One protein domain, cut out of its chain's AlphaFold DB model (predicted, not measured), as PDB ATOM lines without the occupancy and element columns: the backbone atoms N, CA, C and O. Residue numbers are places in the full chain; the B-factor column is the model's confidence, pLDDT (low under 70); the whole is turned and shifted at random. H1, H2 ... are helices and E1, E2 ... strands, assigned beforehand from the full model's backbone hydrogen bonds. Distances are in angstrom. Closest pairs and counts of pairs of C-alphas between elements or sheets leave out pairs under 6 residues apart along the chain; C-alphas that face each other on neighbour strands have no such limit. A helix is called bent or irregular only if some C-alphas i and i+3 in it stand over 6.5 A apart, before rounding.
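This is residues 15 to 49 and 70 to 111 of the 261 residues of the protein "Proline-rich AKT1 substrate 1" of Labeo rohita (UniProt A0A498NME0). A two-stranded antiparallel ribbon, E1 and E2, makes the middle, with H2 and residues 90 to 98 of H3 beside it, mainly near E2. Long helices H1 and H3 reach out on opposite sides, and residues 15 to 22 and 103 to 111 stick out. The printed part has 77 residues, ordered H1, E1, E2, H2, H3, mostly helix; it is loose, radius of gyration of the C-alphas 15.6 A, spanning 46 by 31 by 28 A.

H1, residues 15 to 34, starts at C-alpha 15 (-16.189, -1.946, -9.863) and measures 30.5 A. E1 is 40 to 45, 16.6 A; E2 is 72 to 77, 16.3 A; H2 is 80 to 88, 12.7 A. H3, 90 to 110, measures 30.6 A and ends at C-alpha 110 (10.078, -23.967, -1.604).

H1 is irregular: C-alphas 15 and 18 are 7.9 A apart. H1 is apart from H2 and H3. E1 and E2 are antiparallel at 159 degrees; N 42 and O 75 are 2.8 A apart, within hydrogen-bond range. The closest C-alphas of E2 and H2, Val 76 and Ala 83, are 6.5 A apart; those of E2 and H3, Tyr 74 and Met 90, 7.6 A. H2 and H3 meet only through their link. Every O i to N i+4 pair is within hydrogen-bond range in H2 and H3, and 15 of 16 in H1.

The farthest C-alphas, Gln 32 and Leu 110, are 46.3 A apart. Residues 50 to 69 are cut out, a gap of 12.1 A between C-alphas 49 and 70. The links printed whole are tight. pLDDT is under 70 at residues 47 to 49, 70 and 105 to 111.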
ATOM      1  N   ASN A  15     -15.439  -0.720 -10.144       71.06
ATOM      2  CA  ASN A  15     -16.189  -1.946  -9.863       71.06
ATOM      3  C   ASN A  15     -16.394  -2.295  -8.373       71.06
ATOM      4  O   ASN A  15     -17.208  -3.166  -8.076       71.06
ATOM      5  N   HIS A  16     -15.674  -1.672  -7.433       78.00
ATOM      6  CA  HIS A  16     -15.801  -1.969  -5.993       78.00
ATOM      7  C   HIS A  16     -16.071  -0.741  -5.123       78.00
ATOM      8  O   HIS A  16     -16.015  -0.821  -3.893       78.00
ATOM      9  N   LYS A  17     -16.377   0.403  -5.738       83.69
ATOM     10  CA  LYS A  17     -16.576   1.661  -5.016       83.69
ATOM     11  C   LYS A  17     -17.761   1.602  -4.051       83.69
ATOM     12  O   LYS A  17     -17.646   2.069  -2.923       83.69
ATOM     13  N   GLU A  18     -18.873   0.999  -4.466       87.19
ATOM     14  CA  GLU A  18     -20.069   0.865  -3.624       87.19
ATOM     15  C   GLU A  18     -19.813  -0.036  -2.415       87.19
ATOM     16  O   GLU A  18     -20.122   0.342  -1.288       87.19
ATOM     17  N   SER A  19     -19.164  -1.185  -2.623       89.44
ATOM     18  CA  SER A  19     -18.774  -2.085  -1.533       89.44
ATOM     19  C   SER A  19     -17.802  -1.416  -0.561       89.44
ATOM     20  O   SER A  19     -17.920  -1.592   0.649       89.44
ATOM     21  N   TRP A  20     -16.864  -0.616  -1.073       87.81
ATOM     22  CA  TRP A  20     -15.940   0.149  -0.242       87.81
ATOM     23  C   TRP A  20     -16.661   1.198   0.615       87.81
ATOM     24  O   TRP A  20     -16.409   1.297   1.814       87.81
ATOM     25  N   LEU A  21     -17.596   1.949   0.027       89.44
ATOM     26  CA  LEU A  21     -18.407   2.916   0.769       89.44
ATOM     27  C   LEU A  21     -19.298   2.231   1.810       89.44
ATOM     28  O   LEU A  21     -19.401   2.722   2.932       89.44
ATOM     29  N   ALA A  22     -19.891   1.082   1.472       92.69
ATOM     30  CA  ALA A  22     -20.683   0.288   2.405       92.69
ATOM     31  C   ALA A  22     -19.842  -0.203   3.596       92.69
ATOM     32  O   ALA A  22     -20.304  -0.137   4.733       92.69
ATOM     33  N   LEU A  23     -18.595  -0.627   3.359       91.69
ATOM     34  CA  LEU A  23     -17.663  -1.006   4.424       91.69
ATOM     35  C   LEU A  23     -17.345   0.177   5.346       91.69
ATOM     36  O   LEU A  23     -17.382   0.021   6.565       91.69
ATOM     37  N   LEU A  24     -17.056   1.355   4.783       89.94
ATOM     38  CA  LEU A  24     -16.794   2.561   5.575       89.94
ATOM     39  C   LEU A  24     -18.015   2.969   6.412       89.94
ATOM     40  O   LEU A  24     -17.865   3.280   7.591       89.94
ATOM     41  N   ALA A  25     -19.218   2.907   5.837       90.69
ATOM     42  CA  ALA A  25     -20.458   3.208   6.551       90.69
ATOM     43  C   ALA A  25     -20.740   2.197   7.675       90.69
ATOM     44  O   ALA A  25     -21.119   2.584   8.778       90.69
ATOM     45  N   ALA A  26     -20.520   0.903   7.424       92.56
ATOM     46  CA  ALA A  26     -20.671  -0.138   8.438       92.56
ATOM     47  C   ALA A  26     -19.651   0.022   9.578       92.56
ATOM     48  O   ALA A  26     -20.003  -0.138  10.745       92.56
ATOM     49  N   ALA A  27     -18.410   0.381   9.249       90.38
ATOM     50  CA  ALA A  27     -17.363   0.676  10.222       90.38
ATOM     51  C   ALA A  27     -17.717   1.886  11.104       90.38
ATOM     52  O   ALA A  27     -17.541   1.834  12.321       90.38
ATOM     53  N   GLU A  28     -18.267   2.951  10.514       88.75
ATOM     54  CA  GLU A  28     -18.746   4.115  11.263       88.75
ATOM     55  C   GLU A  28     -19.927   3.749  12.170       88.75
ATOM     56  O   GLU A  28     -19.889   4.033  13.366       88.75
ATOM     57  N   ALA A  29     -20.935   3.046  11.648       91.50
ATOM     58  CA  ALA A  29     -22.068   2.577  12.447       91.50
ATOM     59  C   ALA A  29     -21.619   1.673  13.608       91.50
ATOM     60  O   ALA A  29     -22.135   1.784  14.722       91.50
ATOM     61  N   TYR A  30     -20.627   0.811  13.380       90.88
ATOM     62  CA  TYR A  30     -20.034  -0.008  14.432       90.88
ATOM     63  C   TYR A  30     -19.359   0.843  15.511       90.88
ATOM     64  O   TYR A  30     -19.580   0.611  16.699       90.88
ATOM     65  N   SER A  31     -18.583   1.859  15.128       88.19
ATOM     66  CA  SER A  31     -17.954   2.765  16.095       88.19
ATOM     67  C   SER A  31     -18.997   3.527  16.920       88.19
ATOM     68  O   SER A  31     -18.873   3.606  18.140       88.19
ATOM     69  N   GLN A  32     -20.085   3.986  16.291       88.62
ATOM     70  CA  GLN A  32     -21.177   4.678  16.990       88.62
ATOM     71  C   GLN A  32     -21.955   3.766  17.947       88.62
ATOM     72  O   GLN A  32     -22.400   4.208  19.002       88.62
ATOM     73  N   THR A  33     -22.138   2.493  17.587       92.44
ATOM     74  CA  THR A  33     -22.913   1.537  18.397       92.44
ATOM     75  C   THR A  33     -22.107   0.939  19.543       92.44
ATOM     76  O   THR A  33     -22.646   0.745  20.630       92.44
ATOM     77  N   SER A  34     -20.826   0.649  19.318       89.31
ATOM     78  CA  SER A  34     -19.949   0.023  20.316       89.31
ATOM     79  C   SER A  34     -19.174   1.032  21.167       89.31
ATOM     80  O   SER A  34     -18.674   0.672  22.230       89.31
ATOM     81  N   GLY A  35     -19.040   2.279  20.704       87.69
ATOM     82  CA  GLY A  35     -18.125   3.261  21.290       87.69
ATOM     83  C   GLY A  35     -16.646   2.915  21.080       87.69
ATOM     84  O   GLY A  35     -15.778   3.591  21.630       87.69
ATOM     85  N   CYS A  36     -16.344   1.866  20.309       88.06
ATOM     86  CA  CYS A  36     -14.982   1.447  20.026       88.06
ATOM     87  C   CYS A  36     -14.360   2.312  18.928       88.06
ATOM     88  O   CYS A  36     -15.002   2.686  17.940       88.06
ATOM     89  N   ASP A  37     -13.067   2.570  19.090       89.38
ATOM     90  CA  ASP A  37     -12.242   3.198  18.073       89.38
ATOM     91  C   ASP A  37     -11.833   2.164  17.013       89.38
ATOM     92  O   ASP A  37     -11.391   1.061  17.349       89.38
ATOM     93  N   LEU A  38     -11.998   2.499  15.732       90.50
ATOM     94  CA  LEU A  38     -11.755   1.598  14.608       90.50
ATOM     95  C   LEU A  38     -10.934   2.314  13.535       90.50
ATOM     96  O   LEU A  38     -11.301   3.384  13.055       90.50
ATOM     97  N   ALA A  39      -9.853   1.665  13.101       91.81
ATOM     98  CA  ALA A  39      -9.006   2.138  12.017       91.81
ATOM     99  C   ALA A  39      -8.938   1.096  10.897       91.81
ATOM    100  O   ALA A  39      -8.674  -0.081  11.142       91.81
ATOM    101  N   ILE A  40      -9.143   1.535   9.655       92.75
ATOM    102  CA  ILE A  40      -8.986   0.694   8.464       92.75
ATOM    103  C   ILE A  40      -7.689   1.094   7.771       92.75
ATOM    104  O   ILE A  40      -7.516   2.243   7.364       92.75
ATOM    105  N   LEU A  41      -6.780   0.136   7.608       92.38
ATOM    106  CA  LEU A  41      -5.526   0.323   6.888       92.38
ATOM    107  C   LEU A  41      -5.642  -0.254   5.473       92.38
ATOM    108  O   LEU A  41      -5.962  -1.428   5.291       92.38
ATOM    109  N   THR A  42      -5.332   0.553   4.465       90.50
ATOM    110  CA  THR A  42      -5.271   0.126   3.065       90.50
ATOM    111  C   THR A  42      -3.832   0.200   2.573       90.50
ATOM    112  O   THR A  42      -3.210   1.253   2.668       90.50
ATOM    113  N   ALA A  43      -3.319  -0.890   2.001       90.06
ATOM    114  CA  ALA A  43      -2.041  -0.912   1.297       90.06
ATOM    115  C   ALA A  43      -2.292  -1.122  -0.200       90.06
ATOM    116  O   ALA A  43      -2.863  -2.135  -0.600       90.06
ATOM    117  N   TYR A  44      -1.860  -0.181  -1.036       83.50
ATOM    118  CA  TYR A  44      -1.948  -0.298  -2.489       83.50
ATOM    119  C   TYR A  44      -0.556  -0.405  -3.095       83.50
ATOM    120  O   TYR A  44       0.362   0.348  -2.767       83.50
ATOM    121  N   LYS A  45      -0.388  -1.379  -3.986       84.56
ATOM    122  CA  LYS A  45       0.861  -1.598  -4.709       84.56
ATOM    123  C   LYS A  45       0.985  -0.553  -5.811       84.56
ATOM    124  O   LYS A  45       0.195  -0.552  -6.754       84.56
ATOM    125  N   LYS A  46       1.991   0.314  -5.723       76.75
ATOM    126  CA  LYS A  46       2.332   1.241  -6.800       76.75
ATOM    127  C   LYS A  46       3.037   0.456  -7.898       76.75
ATOM    128  O   LYS A  46       4.158  -0.021  -7.733       76.75
ATOM    129  N   PHE A  47       2.378   0.322  -9.041       64.31
ATOM    130  CA  PHE A  47       3.059  -0.095 -10.256       64.31
ATOM    131  C   PHE A  47       3.851   1.109 -10.763       64.31
ATOM    132  O   PHE A  47       3.286   2.001 -11.390       64.31
ATOM    133  N   ARG A  48       5.162   1.157 -10.497       59.62
ATOM    134  CA  ARG A  48       6.020   1.939 -11.387       59.62
ATOM    135  C   ARG A  48       6.044   1.197 -12.721       59.62
ATOM    136  O   ARG A  48       6.429   0.023 -12.720       59.62
ATOM    137  N   PRO A  49       5.655   1.822 -13.848       46.19
ATOM    138  CA  PRO A  49       6.093   1.303 -15.129       46.19
ATOM    139  C   PRO A  49       7.618   1.263 -15.046       46.19
ATOM    140  O   PRO A  49       8.245   2.267 -14.707       46.19
ATOM    141  N   PHE A  70       8.403  -4.168  -3.832       65.62
ATOM    142  CA  PHE A  70       7.091  -3.627  -4.117       65.62
ATOM    143  C   PHE A  70       6.960  -2.325  -3.339       65.62
ATOM    144  O   PHE A  70       6.980  -2.326  -2.109       65.62
ATOM    145  N   ASP A  71       6.837  -1.220  -4.069       81.06
ATOM    146  CA  ASP A  71       6.514   0.069  -3.481       81.06
ATOM    147  C   ASP A  71       5.027   0.054  -3.122       81.06
ATOM    148  O   ASP A  71       4.156   0.280  -3.964       81.06
ATOM    149  N   TYR A  72       4.715  -0.278  -1.874       86.19
ATOM    150  CA  TYR A  72       3.372  -0.105  -1.338       86.19
ATOM    151  C   TYR A  72       3.214   1.315  -0.819       86.19
ATOM    152  O   TYR A  72       4.140   1.900  -0.260       86.19
ATOM    153  N   ALA A  73       2.023   1.868  -0.984       88.31
ATOM    154  CA  ALA A  73       1.623   3.041  -0.239       88.31
ATOM    155  C   ALA A  73       0.416   2.724   0.621       88.31
ATOM    156  O   ALA A  73      -0.434   1.906   0.272       88.31
ATOM    157  N   TYR A  74       0.398   3.373   1.773       90.19
ATOM    158  CA  TYR A  74      -0.490   3.049   2.864       90.19
ATOM    159  C   TYR A  74      -1.412   4.228   3.132       90.19
ATOM    160  O   TYR A  74      -1.019   5.390   2.996       90.19
ATOM    161  N   HIS A  75      -2.648   3.922   3.499       90.81
ATOM    162  CA  HIS A  75      -3.632   4.907   3.905       90.81
ATOM    163  C   HIS A  75      -4.393   4.392   5.121       90.81
ATOM    164  O   HIS A  75      -4.779   3.228   5.156       90.81
ATOM    165  N   VAL A  76      -4.601   5.262   6.109       92.62
ATOM    166  CA  VAL A  76      -5.397   4.961   7.307       92.62
ATOM    167  C   VAL A  76      -6.688   5.759   7.254       92.62
ATOM    168  O   VAL A  76      -6.660   6.994   7.190       92.62
ATOM    169  N   TRP A  77      -7.798   5.041   7.343       90.31
ATOM    170  CA  TRP A  77      -9.150   5.562   7.475       90.31
ATOM    171  C   TRP A  77      -9.651   5.344   8.897       90.31
ATOM    172  O   TRP A  77      -9.245   4.394   9.560       90.31
ATOM    173  N   GLY A  78     -10.560   6.207   9.331       88.06
ATOM    174  CA  GLY A  78     -11.123   6.175  10.675       88.06
ATOM    175  C   GLY A  78     -10.706   7.397  11.503       88.06
ATOM    176  O   GLY A  78      -9.607   7.937  11.296       88.06
ATOM    177  N   PRO A  79     -11.599   7.884  12.380       86.31
ATOM    178  CA  PRO A  79     -11.272   8.867  13.408       86.31
ATOM    179  C   PRO A  79     -10.609   8.187  14.618       86.31
ATOM    180  O   PRO A  79     -10.474   6.974  14.638       86.31
ATOM    181  N   GLY A  80     -10.200   8.973  15.617       88.94
ATOM    182  CA  GLY A  80      -9.819   8.453  16.934       88.94
ATOM    183  C   GLY A  80      -8.324   8.204  17.165       88.94
ATOM    184  O   GLY A  80      -7.472   8.331  16.278       88.94
ATOM    185  N   ALA A  81      -8.008   7.869  18.416       91.06
ATOM    186  CA  ALA A  81      -6.656   7.641  18.907       91.06
ATOM    187  C   ALA A  81      -5.985   6.419  18.256       91.06
ATOM    188  O   ALA A  81      -4.765   6.418  18.071       91.06
ATOM    189  N   LEU A  82      -6.750   5.393  17.877       93.44
ATOM    190  CA  LEU A  82      -6.270   4.208  17.169       93.44
ATOM    191  C   LEU A  82      -5.839   4.564  15.747       93.44
ATOM    192  O   LEU A  82      -4.753   4.165  15.316       93.44
ATOM    193  N   ALA A  83      -6.646   5.348  15.029       91.44
ATOM    194  CA  ALA A  83      -6.282   5.825  13.702       91.44
ATOM    195  C   ALA A  83      -5.037   6.728  13.760       91.44
ATOM    196  O   ALA A  83      -4.120   6.577  12.952       91.44
ATOM    197  N   GLU A  84      -4.946   7.619  14.749       94.00
ATOM    198  CA  GLU A  84      -3.749   8.443  14.982       94.00
ATOM    199  C   GLU A  84      -2.511   7.622  15.353       94.00
ATOM    200  O   GLU A  84      -1.405   7.915  14.894       94.00
ATOM    201  N   SER A  85      -2.676   6.587  16.175       95.06
ATOM    202  CA  SER A  85      -1.587   5.677  16.538       95.06
ATOM    203  C   SER A  85      -1.112   4.898  15.315       95.06
ATOM    204  O   SER A  85       0.086   4.823  15.059       95.06
ATOM    205  N   SER A  86      -2.040   4.422  14.484       95.12
ATOM    206  CA  SER A  86      -1.728   3.733  13.228       95.12
ATOM    207  C   SER A  86      -0.926   4.620  12.267       95.12
ATOM    208  O   SER A  86      -0.011   4.141  11.604       95.12
ATOM    209  N   ARG A  87      -1.217   5.930  12.211       93.38
ATOM    210  CA  ARG A  87      -0.424   6.891  11.421       93.38
ATOM    211  C   ARG A  87       0.991   7.083  11.974       93.38
ATOM    212  O   ARG A  87       1.908   7.269  11.182       93.38
ATOM    213  N   ARG A  88       1.176   7.025  13.299       95.81
ATOM    214  CA  ARG A  88       2.500   7.130  13.945       95.81
ATOM    215  C   ARG A  88       3.381   5.910  13.678       95.81
ATOM    216  O   ARG A  88       4.569   6.078  13.445       95.81
ATOM    217  N   TYR A  89       2.795   4.715  13.654       95.56
ATOM    218  CA  TYR A  89       3.509   3.456  13.402       95.56
ATOM    219  C   TYR A  89       3.516   3.039  11.923       95.56
ATOM    220  O   TYR A  89       3.758   1.878  11.602       95.56
ATOM    221  N   MET A  90       3.243   3.966  11.000       93.38
ATOM    222  CA  MET A  90       3.111   3.644   9.577       93.38
ATOM    223  C   MET A  90       4.387   3.030   8.988       93.38
ATOM    224  O   MET A  90       4.305   2.095   8.192       93.38
ATOM    225  N   ASP A  91       5.555   3.533   9.387       92.62
ATOM    226  CA  ASP A  91       6.840   3.041   8.888       92.62
ATOM    227  C   ASP A  91       7.105   1.602   9.349       92.62
ATOM    228  O   ASP A  91       7.462   0.747   8.536       92.62
ATOM    229  N   ASP A  92       6.827   1.296  10.617       94.62
ATOM    230  CA  ASP A  92       6.956  -0.058  11.166       94.62
ATOM    231  C   ASP A  92       5.983  -1.030  10.487       94.62
ATOM    232  O   ASP A  92       6.359  -2.140  10.097       94.62
ATOM    233  N   ILE A  93       4.740  -0.590  10.264       93.12
ATOM    234  CA  ILE A  93       3.728  -1.341   9.511       93.12
ATOM    235  C   ILE A  93       4.213  -1.608   8.080       93.12
ATOM    236  O   ILE A  93       4.037  -2.715   7.557       93.12
ATOM    237  N   ALA A  94       4.848  -0.628   7.437       91.06
ATOM    238  CA  ALA A  94       5.380  -0.786   6.091       91.06
ATOM    239  C   ALA A  94       6.529  -1.804   6.045       91.06
ATOM    240  O   ALA A  94       6.541  -2.686   5.176       91.06
ATOM    241  N   VAL A  95       7.452  -1.743   7.009       90.88
ATOM    242  CA  VAL A  95       8.545  -2.715   7.161       90.88
ATOM    243  C   VAL A  95       7.985  -4.120   7.380       90.88
ATOM    244  O   VAL A  95       8.372  -5.049   6.661       90.88
ATOM    245  N   LEU A  96       7.027  -4.282   8.293       92.25
ATOM    246  CA  LEU A  96       6.404  -5.572   8.582       92.25
ATOM    247  C   LEU A  96       5.661  -6.138   7.366       92.25
ATOM    248  O   LEU A  96       5.827  -7.314   7.040       92.25
ATOM    249  N   HIS A  97       4.881  -5.314   6.663       91.38
ATOM    250  CA  HIS A  97       4.166  -5.737   5.458       91.38
ATOM    251  C   HIS A  97       5.142  -6.156   4.354       91.38
ATOM    252  O   HIS A  97       4.985  -7.231   3.776       91.38
ATOM    253  N   SER A  98       6.190  -5.365   4.101       87.81
ATOM    254  CA  SER A  98       7.202  -5.710   3.094       87.81
ATOM    255  C   SER A  98       7.918  -7.020   3.433       87.81
ATOM    256  O   SER A  98       8.070  -7.880   2.567       87.81
ATOM    257  N   THR A  99       8.269  -7.222   4.704       87.94
ATOM    258  CA  THR A  99       8.906  -8.451   5.185       87.94
ATOM    259  C   THR A  99       7.973  -9.647   5.024       87.94
ATOM    260  O   THR A  99       8.383 -10.662   4.469       87.94
ATOM    261  N   THR A 100       6.708  -9.505   5.425       88.31
ATOM    262  CA  THR A 100       5.677 -10.547   5.294       88.31
ATOM    263  C   THR A 100       5.456 -10.955   3.837       88.31
ATOM    264  O   THR A 100       5.380 -12.141   3.525       88.31
ATOM    265  N   VAL A 101       5.400  -9.993   2.910       86.00
ATOM    266  CA  VAL A 101       5.261 -10.290   1.473       86.00
ATOM    267  C   VAL A 101       6.489 -11.042   0.948       86.00
ATOM    268  O   VAL A 101       6.351 -12.000   0.184       86.00
ATOM    269  N   LEU A 102       7.693 -10.649   1.375       81.44
ATOM    270  CA  LEU A 102       8.935 -11.314   0.977       81.44
ATOM    271  C   LEU A 102       9.030 -12.746   1.509       81.44
ATOM    272  O   LEU A 102       9.449 -13.643   0.772       81.44
ATOM    273  N   THR A 103       8.655 -12.982   2.766       80.88
ATOM    274  CA  THR A 103       8.688 -14.323   3.365       80.88
ATOM    275  C   THR A 103       7.611 -15.223   2.772       80.88
ATOM    276  O   THR A 103       7.922 -16.356   2.403       80.88
ATOM    277  N   ALA A 104       6.396 -14.717   2.547       78.06
ATOM    278  CA  ALA A 104       5.343 -15.458   1.852       78.06
ATOM    279  C   ALA A 104       5.789 -15.902   0.445       78.06
ATOM    280  O   ALA A 104       5.616 -17.062   0.068       78.06
ATOM    281  N   GLN A 105       6.460 -15.021  -0.307       68.56
ATOM    282  CA  GLN A 105       6.992 -15.366  -1.627       68.56
ATOM    283  C   GLN A 105       8.082 -16.454  -1.566       68.56
ATOM    284  O   GLN A 105       8.178 -17.278  -2.481       68.56
ATOM    285  N   ARG A 106       8.899 -16.487  -0.504       62.44
ATOM    286  CA  ARG A 106       9.894 -17.555  -0.293       62.44
ATOM    287  C   ARG A 106       9.222 -18.906  -0.039       62.44
ATOM    288  O   ARG A 106       9.632 -19.890  -0.650       62.44
ATOM    289  N   HIS A 107       8.157 -18.949   0.763       58.53
ATOM    290  CA  HIS A 107       7.400 -20.184   1.013       58.53
ATOM    291  C   HIS A 107       6.705 -20.734  -0.240       58.53
ATOM    292  O   HIS A 107       6.601 -21.949  -0.401       58.53
ATOM    293  N   THR A 108       6.278 -19.877  -1.171       56.22
ATOM    294  CA  THR A 108       5.759 -20.330  -2.473       56.22
ATOM    295  C   THR A 108       6.824 -21.031  -3.321       56.22
ATOM    296  O   THR A 108       6.508 -21.994  -4.014       56.22
ATOM    297  N   ARG A 109       8.086 -20.581  -3.277       54.31
ATOM    298  CA  ARG A 109       9.156 -21.193  -4.085       54.31
ATOM    299  C   ARG A 109       9.593 -22.550  -3.549       54.31
ATOM    300  O   ARG A 109       9.740 -23.467  -4.341       54.31
ATOM    301  N   LEU A 110       9.690 -22.698  -2.230       53.78
ATOM    302  CA  LEU A 110      10.078 -23.967  -1.604       53.78
ATOM    303  C   LEU A 110       9.009 -25.066  -1.753       53.78
ATOM    304  O   LEU A 110       9.348 -26.238  -1.790       53.78
ATOM    305  N   ASN A 111       7.732 -24.702  -1.926       43.78
ATOM    306  CA  ASN A 111       6.659 -25.660  -2.230       43.78
ATOM    307  C   ASN A 111       6.594 -26.090  -3.711       43.78
ATOM    308  O   ASN A 111       5.779 -26.937  -4.061       43.78
TER     309      ASN A 111